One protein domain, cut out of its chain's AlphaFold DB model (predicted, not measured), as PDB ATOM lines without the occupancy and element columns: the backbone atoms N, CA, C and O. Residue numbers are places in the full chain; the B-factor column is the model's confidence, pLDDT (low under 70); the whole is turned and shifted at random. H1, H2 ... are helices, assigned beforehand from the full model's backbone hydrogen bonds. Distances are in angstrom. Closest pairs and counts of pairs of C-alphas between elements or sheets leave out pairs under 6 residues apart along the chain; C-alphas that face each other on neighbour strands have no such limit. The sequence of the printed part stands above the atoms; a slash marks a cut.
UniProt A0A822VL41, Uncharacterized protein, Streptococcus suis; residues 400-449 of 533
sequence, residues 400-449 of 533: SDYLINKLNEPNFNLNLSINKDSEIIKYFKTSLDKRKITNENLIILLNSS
ATOM      1  N   SER A 400      -3.133  33.953  91.082       85.56
ATOM      2  CA  SER A 400      -3.409  32.687  91.760       85.56
ATOM      3  C   SER A 400      -2.141  31.939  92.186       85.56
ATOM      4  O   SER A 400      -2.128  31.349  93.270       85.56
ATOM      5  N   ASP A 401      -1.069  31.985  91.389       84.94
ATOM      6  CA  ASP A 401       0.201  31.345  91.734       84.94
ATOM      7  C   ASP A 401       0.920  32.149  92.828       84.94
ATOM      8  O   ASP A 401       1.470  31.560  93.764       84.94
ATOM      9  N   TYR A 402       0.825  33.485  92.798       87.44
ATOM     10  CA  TYR A 402       1.279  34.343  93.896       87.44
ATOM     11  C   TYR A 402       0.577  34.009  95.222       87.44
ATOM     12  O   TYR A 402       1.242  33.794  96.241       87.44
ATOM     13  N   LEU A 403      -0.759  33.908  95.216       86.25
ATOM     14  CA  LEU A 403      -1.542  33.527  96.398       86.25
ATOM     15  C   LEU A 403      -1.116  32.164  96.939       86.25
ATOM     16  O   LEU A 403      -0.913  32.020  98.141       86.25
ATOM     17  N   ILE A 404      -0.963  31.164  96.070       87.31
ATOM     18  CA  ILE A 404      -0.549  29.815  96.475       87.31
ATOM     19  C   ILE A 404       0.836  29.846  97.129       87.31
ATOM     20  O   ILE A 404       1.018  29.236  98.185       87.31
ATOM     21  N   ASN A 405       1.789  30.586  96.557       87.81
ATOM     22  CA  ASN A 405       3.122  30.740  97.137       87.81
ATOM     23  C   ASN A 405       3.055  31.345  98.543       87.81
ATOM     24  O   ASN A 405       3.675  30.813  99.463       87.81
ATOM     25  N   LYS A 406       2.251  32.397  98.730       86.31
ATOM     26  CA  LYS A 406       2.052  33.029 100.040       86.31
ATOM     27  C   LYS A 406       1.362  32.125 101.059       86.31
ATOM     28  O   LYS A 406       1.781  32.067 102.211       86.31
ATOM     29  N   LEU A 407       0.346  31.374 100.641       84.06
ATOM     30  CA  LEU A 407      -0.359  30.408 101.491       84.06
ATOM     31  C   LEU A 407       0.540  29.238 101.937       84.06
ATOM     32  O   LEU A 407       0.310  28.645 102.995       84.06
ATOM     33  N   ASN A 408       1.565  28.912 101.150       85.56
ATOM     34  CA  ASN A 408       2.539  27.863 101.447       85.56
ATOM     35  C   ASN A 408       3.708  28.326 102.328       85.56
ATOM     36  O   ASN A 408       4.527  27.491 102.717       85.56
ATOM     37  N   GLU A 409       3.808  29.618 102.662       84.44
ATOM     38  CA  GLU A 409       4.859  30.100 103.558       84.44
ATOM     39  C   GLU A 409       4.739  29.413 104.939       84.44
ATOM     40  O   GLU A 409       3.642  29.312 105.495       84.44
ATOM     41  N   PRO A 410       5.850  28.936 105.533       66.81
ATOM     42  CA  PRO A 410       5.823  28.115 106.750       66.81
ATOM     43  C   PRO A 410       5.267  28.852 107.977       66.81
ATOM     44  O   PRO A 410       4.719  28.227 108.881       66.81
ATOM     45  N   ASN A 411       5.357  30.184 107.982       62.12
ATOM     46  CA  ASN A 411       4.816  31.048 109.030       62.12
ATOM     47  C   ASN A 411       3.461  31.656 108.655       62.12
ATOM     48  O   ASN A 411       3.000  32.576 109.333       62.12
ATOM     49  N   PHE A 412       2.820  31.168 107.588       63.78
ATOM     50  CA  PHE A 412       1.483  31.601 107.232       63.78
ATOM     51  C   PHE A 412       0.497  31.136 108.302       63.78
ATOM     52  O   PHE A 412      -0.023  30.018 108.292       63.78
ATOM     53  N   ASN A 413       0.254  32.023 109.259       57.44
ATOM     54  CA  ASN A 413      -0.824  31.891 110.203       57.44
ATOM     55  C   ASN A 413      -1.981  32.711 109.652       57.44
ATOM     56  O   ASN A 413      -1.944  33.943 109.679       57.44
ATOM     57  N   LEU A 414      -2.997  32.016 109.140       57.22
ATOM     58  CA  LEU A 414      -4.283  32.608 108.808       57.22
ATOM     59  C   LEU A 414      -4.909  33.073 110.132       57.22
ATOM     60  O   LEU A 414      -5.795  32.430 110.680       57.22
ATOM     61  N   ASN A 415      -4.434  34.203 110.662       51.69
ATOM     62  CA  ASN A 415      -4.869  34.790 111.928       51.69
ATOM     63  C   ASN A 415      -6.315  35.297 111.843       51.69
ATOM     64  O   ASN A 415      -6.827  35.950 112.748       51.69
ATOM     65  N   LEU A 416      -6.971  35.035 110.718       51.44
ATOM     66  CA  LEU A 416      -8.367  35.235 110.475       51.44
ATOM     67  C   LEU A 416      -9.155  34.314 111.404       51.44
ATOM     68  O   LEU A 416      -8.933  33.115 111.515       51.44
ATOM     69  N   SER A 417     -10.152  34.904 112.034       45.22
ATOM     70  CA  SER A 417     -11.272  34.263 112.719       45.22
ATOM     71  C   SER A 417     -12.171  33.552 111.690       45.22
ATOM     72  O   SER A 417     -13.393  33.593 111.751       45.22
ATOM     73  N   ILE A 418     -11.542  32.937 110.692       53.97
ATOM     74  CA  ILE A 418     -12.132  32.224 109.584       53.97
ATOM     75  C   ILE A 418     -12.468  30.841 110.112       53.97
ATOM     76  O   ILE A 418     -11.639  29.940 110.237       53.97
ATOM     77  N   ASN A 419     -13.734  30.688 110.465       57.53
ATOM     78  CA  ASN A 419     -14.305  29.369 110.616       57.53
ATOM     79  C   ASN A 419     -14.358  28.693 109.229       57.53
ATOM     80  O   ASN A 419     -14.335  29.350 108.191       57.53
ATOM     81  N   LYS A 420     -14.490  27.367 109.193       60.09
ATOM     82  CA  LYS A 420     -14.630  26.557 107.967       60.09
ATOM     83  C   LYS A 420     -15.762  27.012 107.035       60.09
ATOM     84  O   LYS A 420     -15.762  26.634 105.860       60.09
ATOM     85  N   ASP A 421     -16.700  27.786 107.576       57.25
ATOM     86  CA  ASP A 421     -17.883  28.314 106.906       57.25
ATOM     87  C   ASP A 421     -17.697  29.728 106.321       57.25
ATOM     88  O   ASP A 421     -18.622  30.207 105.657       57.25
ATOM     89  N   SER A 422     -16.531  30.367 106.512       75.56
ATOM     90  CA  SER A 422     -16.253  31.699 105.956       75.56
ATOM     91  C   SER A 422     -16.328  31.709 104.433       75.56
ATOM     92  O   SER A 422     -16.026  30.717 103.752       75.56
ATOM     93  N   GLU A 423     -16.708  32.850 103.871       79.12
ATOM     94  CA  GLU A 423     -16.755  33.024 102.422       79.12
ATOM     95  C   GLU A 423     -15.355  32.974 101.800       79.12
ATOM     96  O   GLU A 423     -15.183  32.456 100.697       79.12
ATOM     97  N   ILE A 424     -14.329  33.363 102.558       80.31
ATOM     98  CA  ILE A 424     -12.918  33.306 102.150       80.31
ATOM     99  C   ILE A 424     -12.460  31.851 101.931       80.31
ATOM    100  O   ILE A 424     -11.817  31.537 100.929       80.31
ATOM    101  N   ILE A 425     -12.850  30.913 102.806       79.00
ATOM    102  CA  ILE A 425     -12.534  29.483 102.617       79.00
ATOM    103  C   ILE A 425     -13.286  28.909 101.417       79.00
ATOM    104  O   ILE A 425     -12.752  28.050 100.710       79.00
ATOM    105  N   LYS A 426     -14.520  29.360 101.162       81.19
ATOM    106  CA  LYS A 426     -15.266  28.966  99.956       81.19
ATOM    107  C   LYS A 426     -14.571  29.481  98.693       81.19
ATOM    108  O   LYS A 426     -14.441  28.713  97.739       81.19
ATOM    109  N   TYR A 427     -14.072  30.715  98.713       85.19
ATOM    110  CA  TYR A 427     -13.288  31.290  97.624       85.19
ATOM    111  C   TYR A 427     -12.019  30.470  97.348       85.19
ATOM    112  O   TYR A 427     -11.848  29.976  96.235       85.19
ATOM    113  N   PHE A 428     -11.195  30.186  98.362       85.44
ATOM    114  CA  PHE A 428     -10.006  29.340  98.184       85.44
ATOM    115  C   PHE A 428     -10.347  27.931  97.685       85.44
ATOM    116  O   PHE A 428      -9.628  27.361  96.869       85.44
ATOM    117  N   LYS A 429     -11.472  27.353  98.133       80.88
ATOM    118  CA  LYS A 429     -11.921  26.026  97.684       80.88
ATOM    119  C   LYS A 429     -12.312  25.977  96.207       80.88
ATOM    120  O   LYS A 429     -12.302  24.867  95.665       80.88
ATOM    121  N   THR A 430     -12.739  27.097  95.634       81.88
ATOM    122  CA  THR A 430     -13.298  27.190  94.277       81.88
ATOM    123  C   THR A 430     -12.305  27.760  93.272       81.88
ATOM    124  O   THR A 430     -12.307  27.308  92.134       81.88
ATOM    125  N   SER A 431     -11.438  28.678  93.704       81.88
ATOM    126  CA  SER A 431     -10.602  29.487  92.806       81.88
ATOM    127  C   SER A 431      -9.124  29.080  92.771       81.88
ATOM    128  O   SER A 431      -8.415  29.493  91.862       81.88
ATOM    129  N   LEU A 432      -8.638  28.270  93.722       83.88
ATOM    130  CA  LEU A 432      -7.228  27.845  93.785       83.88
ATOM    131  C   LEU A 432      -7.051  26.351  93.473       83.88
ATOM    132  O   LEU A 432      -7.859  25.513  93.892       83.88
ATOM    133  N   ASP A 433      -5.949  25.988  92.801       82.44
ATOM    134  CA  ASP A 433      -5.570  24.581  92.609       82.44
ATOM    135  C   ASP A 433      -5.021  23.994  93.916       82.44
ATOM    136  O   ASP A 433      -3.850  24.141  94.270       82.44
ATOM    137  N   LYS A 434      -5.887  23.267  94.624       76.31
ATOM    138  CA  LYS A 434      -5.583  22.622  95.911       76.31
ATOM    139  C   LYS A 434      -4.378  21.688  95.865       76.31
ATOM    140  O   LYS A 434      -3.796  21.435  96.913       76.31
ATOM    141  N   ARG A 435      -4.010  21.159  94.693       80.25
ATOM    142  CA  ARG A 435      -2.854  20.257  94.548       80.25
ATOM    143  C   ARG A 435      -1.525  20.972  94.762       80.25
ATOM    144  O   ARG A 435      -0.550  20.316  95.108       80.25
ATOM    145  N   LYS A 436      -1.488  22.292  94.565       84.31
ATOM    146  CA  LYS A 436      -0.293  23.120  94.762       84.31
ATOM    147  C   LYS A 436      -0.152  23.641  96.201       84.31
ATOM    148  O   LYS A 436       0.852  24.270  96.517       84.31
ATOM    149  N   ILE A 437      -1.133  23.398  97.074       82.88
ATOM    150  CA  ILE A 437      -1.086  23.824  98.478       82.88
ATOM    151  C   ILE A 437      -0.364  22.753  99.303       82.88
ATOM    152  O   ILE A 437      -0.795  21.602  99.326       82.88
ATOM    153  N   THR A 438       0.711  23.136  99.990       83.19
ATOM    154  CA  THR A 438       1.560  22.266 100.824       83.19
ATOM    155  C   THR A 438       1.407  22.533 102.322       83.19
ATOM    156  O   THR A 438       1.788  21.694 103.133       83.19
ATOM    157  N   ASN A 439       0.806  23.661 102.711       78.44
ATOM    158  CA  ASN A 439       0.558  23.996 104.113       78.44
ATOM    159  C   ASN A 439      -0.502  23.063 104.735       78.44
ATOM    160  O   ASN A 439      -1.692  23.147 104.418       78.44
ATOM    161  N   GLU A 440      -0.079  22.187 105.651       74.12
ATOM    162  CA  GLU A 440      -0.921  21.140 106.251       74.12
ATOM    163  C   GLU A 440      -2.176  21.686 106.950       74.12
ATOM    164  O   GLU A 440      -3.267  21.126 106.806       74.12
ATOM    165  N   ASN A 441      -2.061  22.820 107.647       73.62
ATOM    166  CA  ASN A 441      -3.188  23.436 108.351       73.62
ATOM    167  C   ASN A 441      -4.267  23.920 107.370       73.62
ATOM    168  O   ASN A 441      -5.465  23.692 107.582       73.62
ATOM    169  N   LEU A 442      -3.851  24.531 106.258       75.94
ATOM    170  CA  LEU A 442      -4.758  24.939 105.183       75.94
ATOM    171  C   LEU A 442      -5.357  23.741 104.453       75.94
ATOM    172  O   LEU A 442      -6.553  23.746 104.167       75.94
ATOM    173  N   ILE A 443      -4.574  22.690 104.198       76.56
ATOM    174  CA  ILE A 443      -5.065  21.443 103.598       76.56
ATOM    175  C   ILE A 443      -6.200  20.862 104.452       76.56
ATOM    176  O   ILE A 443      -7.251  20.501 103.917       76.56
ATOM    177  N   ILE A 444      -6.044  20.824 105.780       72.81
ATOM    178  CA  ILE A 444      -7.079  20.348 106.712       72.81
ATOM    179  C   ILE A 444      -8.346  21.217 106.627       72.81
ATOM    180  O   ILE A 444      -9.463  20.689 106.577       72.81
ATOM    181  N   LEU A 445      -8.202  22.544 106.571       73.25
ATOM    182  CA  LEU A 445      -9.318  23.491 106.444       73.25
ATOM    183  C   LEU A 445     -10.039  23.369 105.087       73.25
ATOM    184  O   LEU A 445     -11.268  23.254 105.042       73.25
ATOM    185  N   LEU A 446      -9.304  23.312 103.979       73.38
ATOM    186  CA  LEU A 446      -9.847  23.231 102.619       73.38
ATOM    187  C   LEU A 446     -10.468  21.862 102.312       73.38
ATOM    188  O   LEU A 446     -11.479  21.788 101.607       73.38
ATOM    189  N   ASN A 447      -9.925  20.785 102.884       69.56
ATOM    190  CA  ASN A 447     -10.464  19.431 102.735       69.56
ATOM    191  C   ASN A 447     -11.565  19.105 103.743       69.56
ATOM    192  O   ASN A 447     -12.297  18.124 103.560       69.56
ATOM    193  N   SER A 448     -11.768  19.955 104.753       59.06
ATOM    194  CA  SER A 448     -12.960  19.911 105.592       59.06
ATOM    195  C   SER A 448     -14.191  20.372 104.794       59.06
ATOM    196  O   SER A 448     -14.656  21.509 104.828       59.06
ATOM    197  N   SER A 449     -14.705  19.454 103.983       47.16
ATOM    198  CA  SER A 449     -16.012  19.528 103.345       47.16
ATOM    199  C   SER A 449     -16.941  18.500 103.996       47.16
ATOM    200  O   SER A 449     -16.509  17.461 104.497       47.16
TER     201      SER A 449
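AT A GLANCE: This is residues 400 to 449 of the 533 residues of an uncharacterized protein of Streptococcus suis (UniProt A0A822VL41). Three short helices, H1, H2 and H3, make a loose triangle with few contacts, and a long loop, residues 408 to 422, wraps round its rim from H1 to H2. H3 meets H2 near its own last residues, about perpendicular to it at 85 degrees, with the C-alphas of Lys 429 and Leu 446 closest. The 50 printed residues hold H1, H2 and H3 in that order and no named strand, class all helix; the whole is compact, with a radius of gyration of the C-alphas of 10.0 A and spans of 23 by 21 by 15 A.

HOW THE PARTS SIT: Start at H1, residues 400 to 407; it is close to but not clearly touching H2, residues 423 to 431, the closest C-alphas, of Ser 400 and Ser 431, being 7.9 A apart, at a steep tilt of 51 degrees, opposite ways. H1 is likewise close to but not clearly touching H3, residues 440 to 447, with C-alphas of Leu 407 and Leu 442 closest at 7.9 A. H2 and H3 touch about perpendicular, at 85 degrees, closest at C-alphas of Lys 429 and Leu 446, 6.0 A. In H1, H2 and H3 every O i to N i+4 pair is within hydrogen-bond range.

IN THESE COORDINATES: Find C-alpha 400 at (-3.409, 32.687, 91.760), where H1 begins its 10.4 A. H2 covers 12.0 A, and H3, 10.3 A, ends at C-alpha 447, (-10.464, 19.431, 102.735).

THE WHOLE: The C-alphas of Tyr 402 and Ser 449 are the farthest apart, 24.7 A. The printed part has no cut; H1 to H2 is a long link. Look for pLDDT under 70 at residues 410 to 421 and 447 to 449.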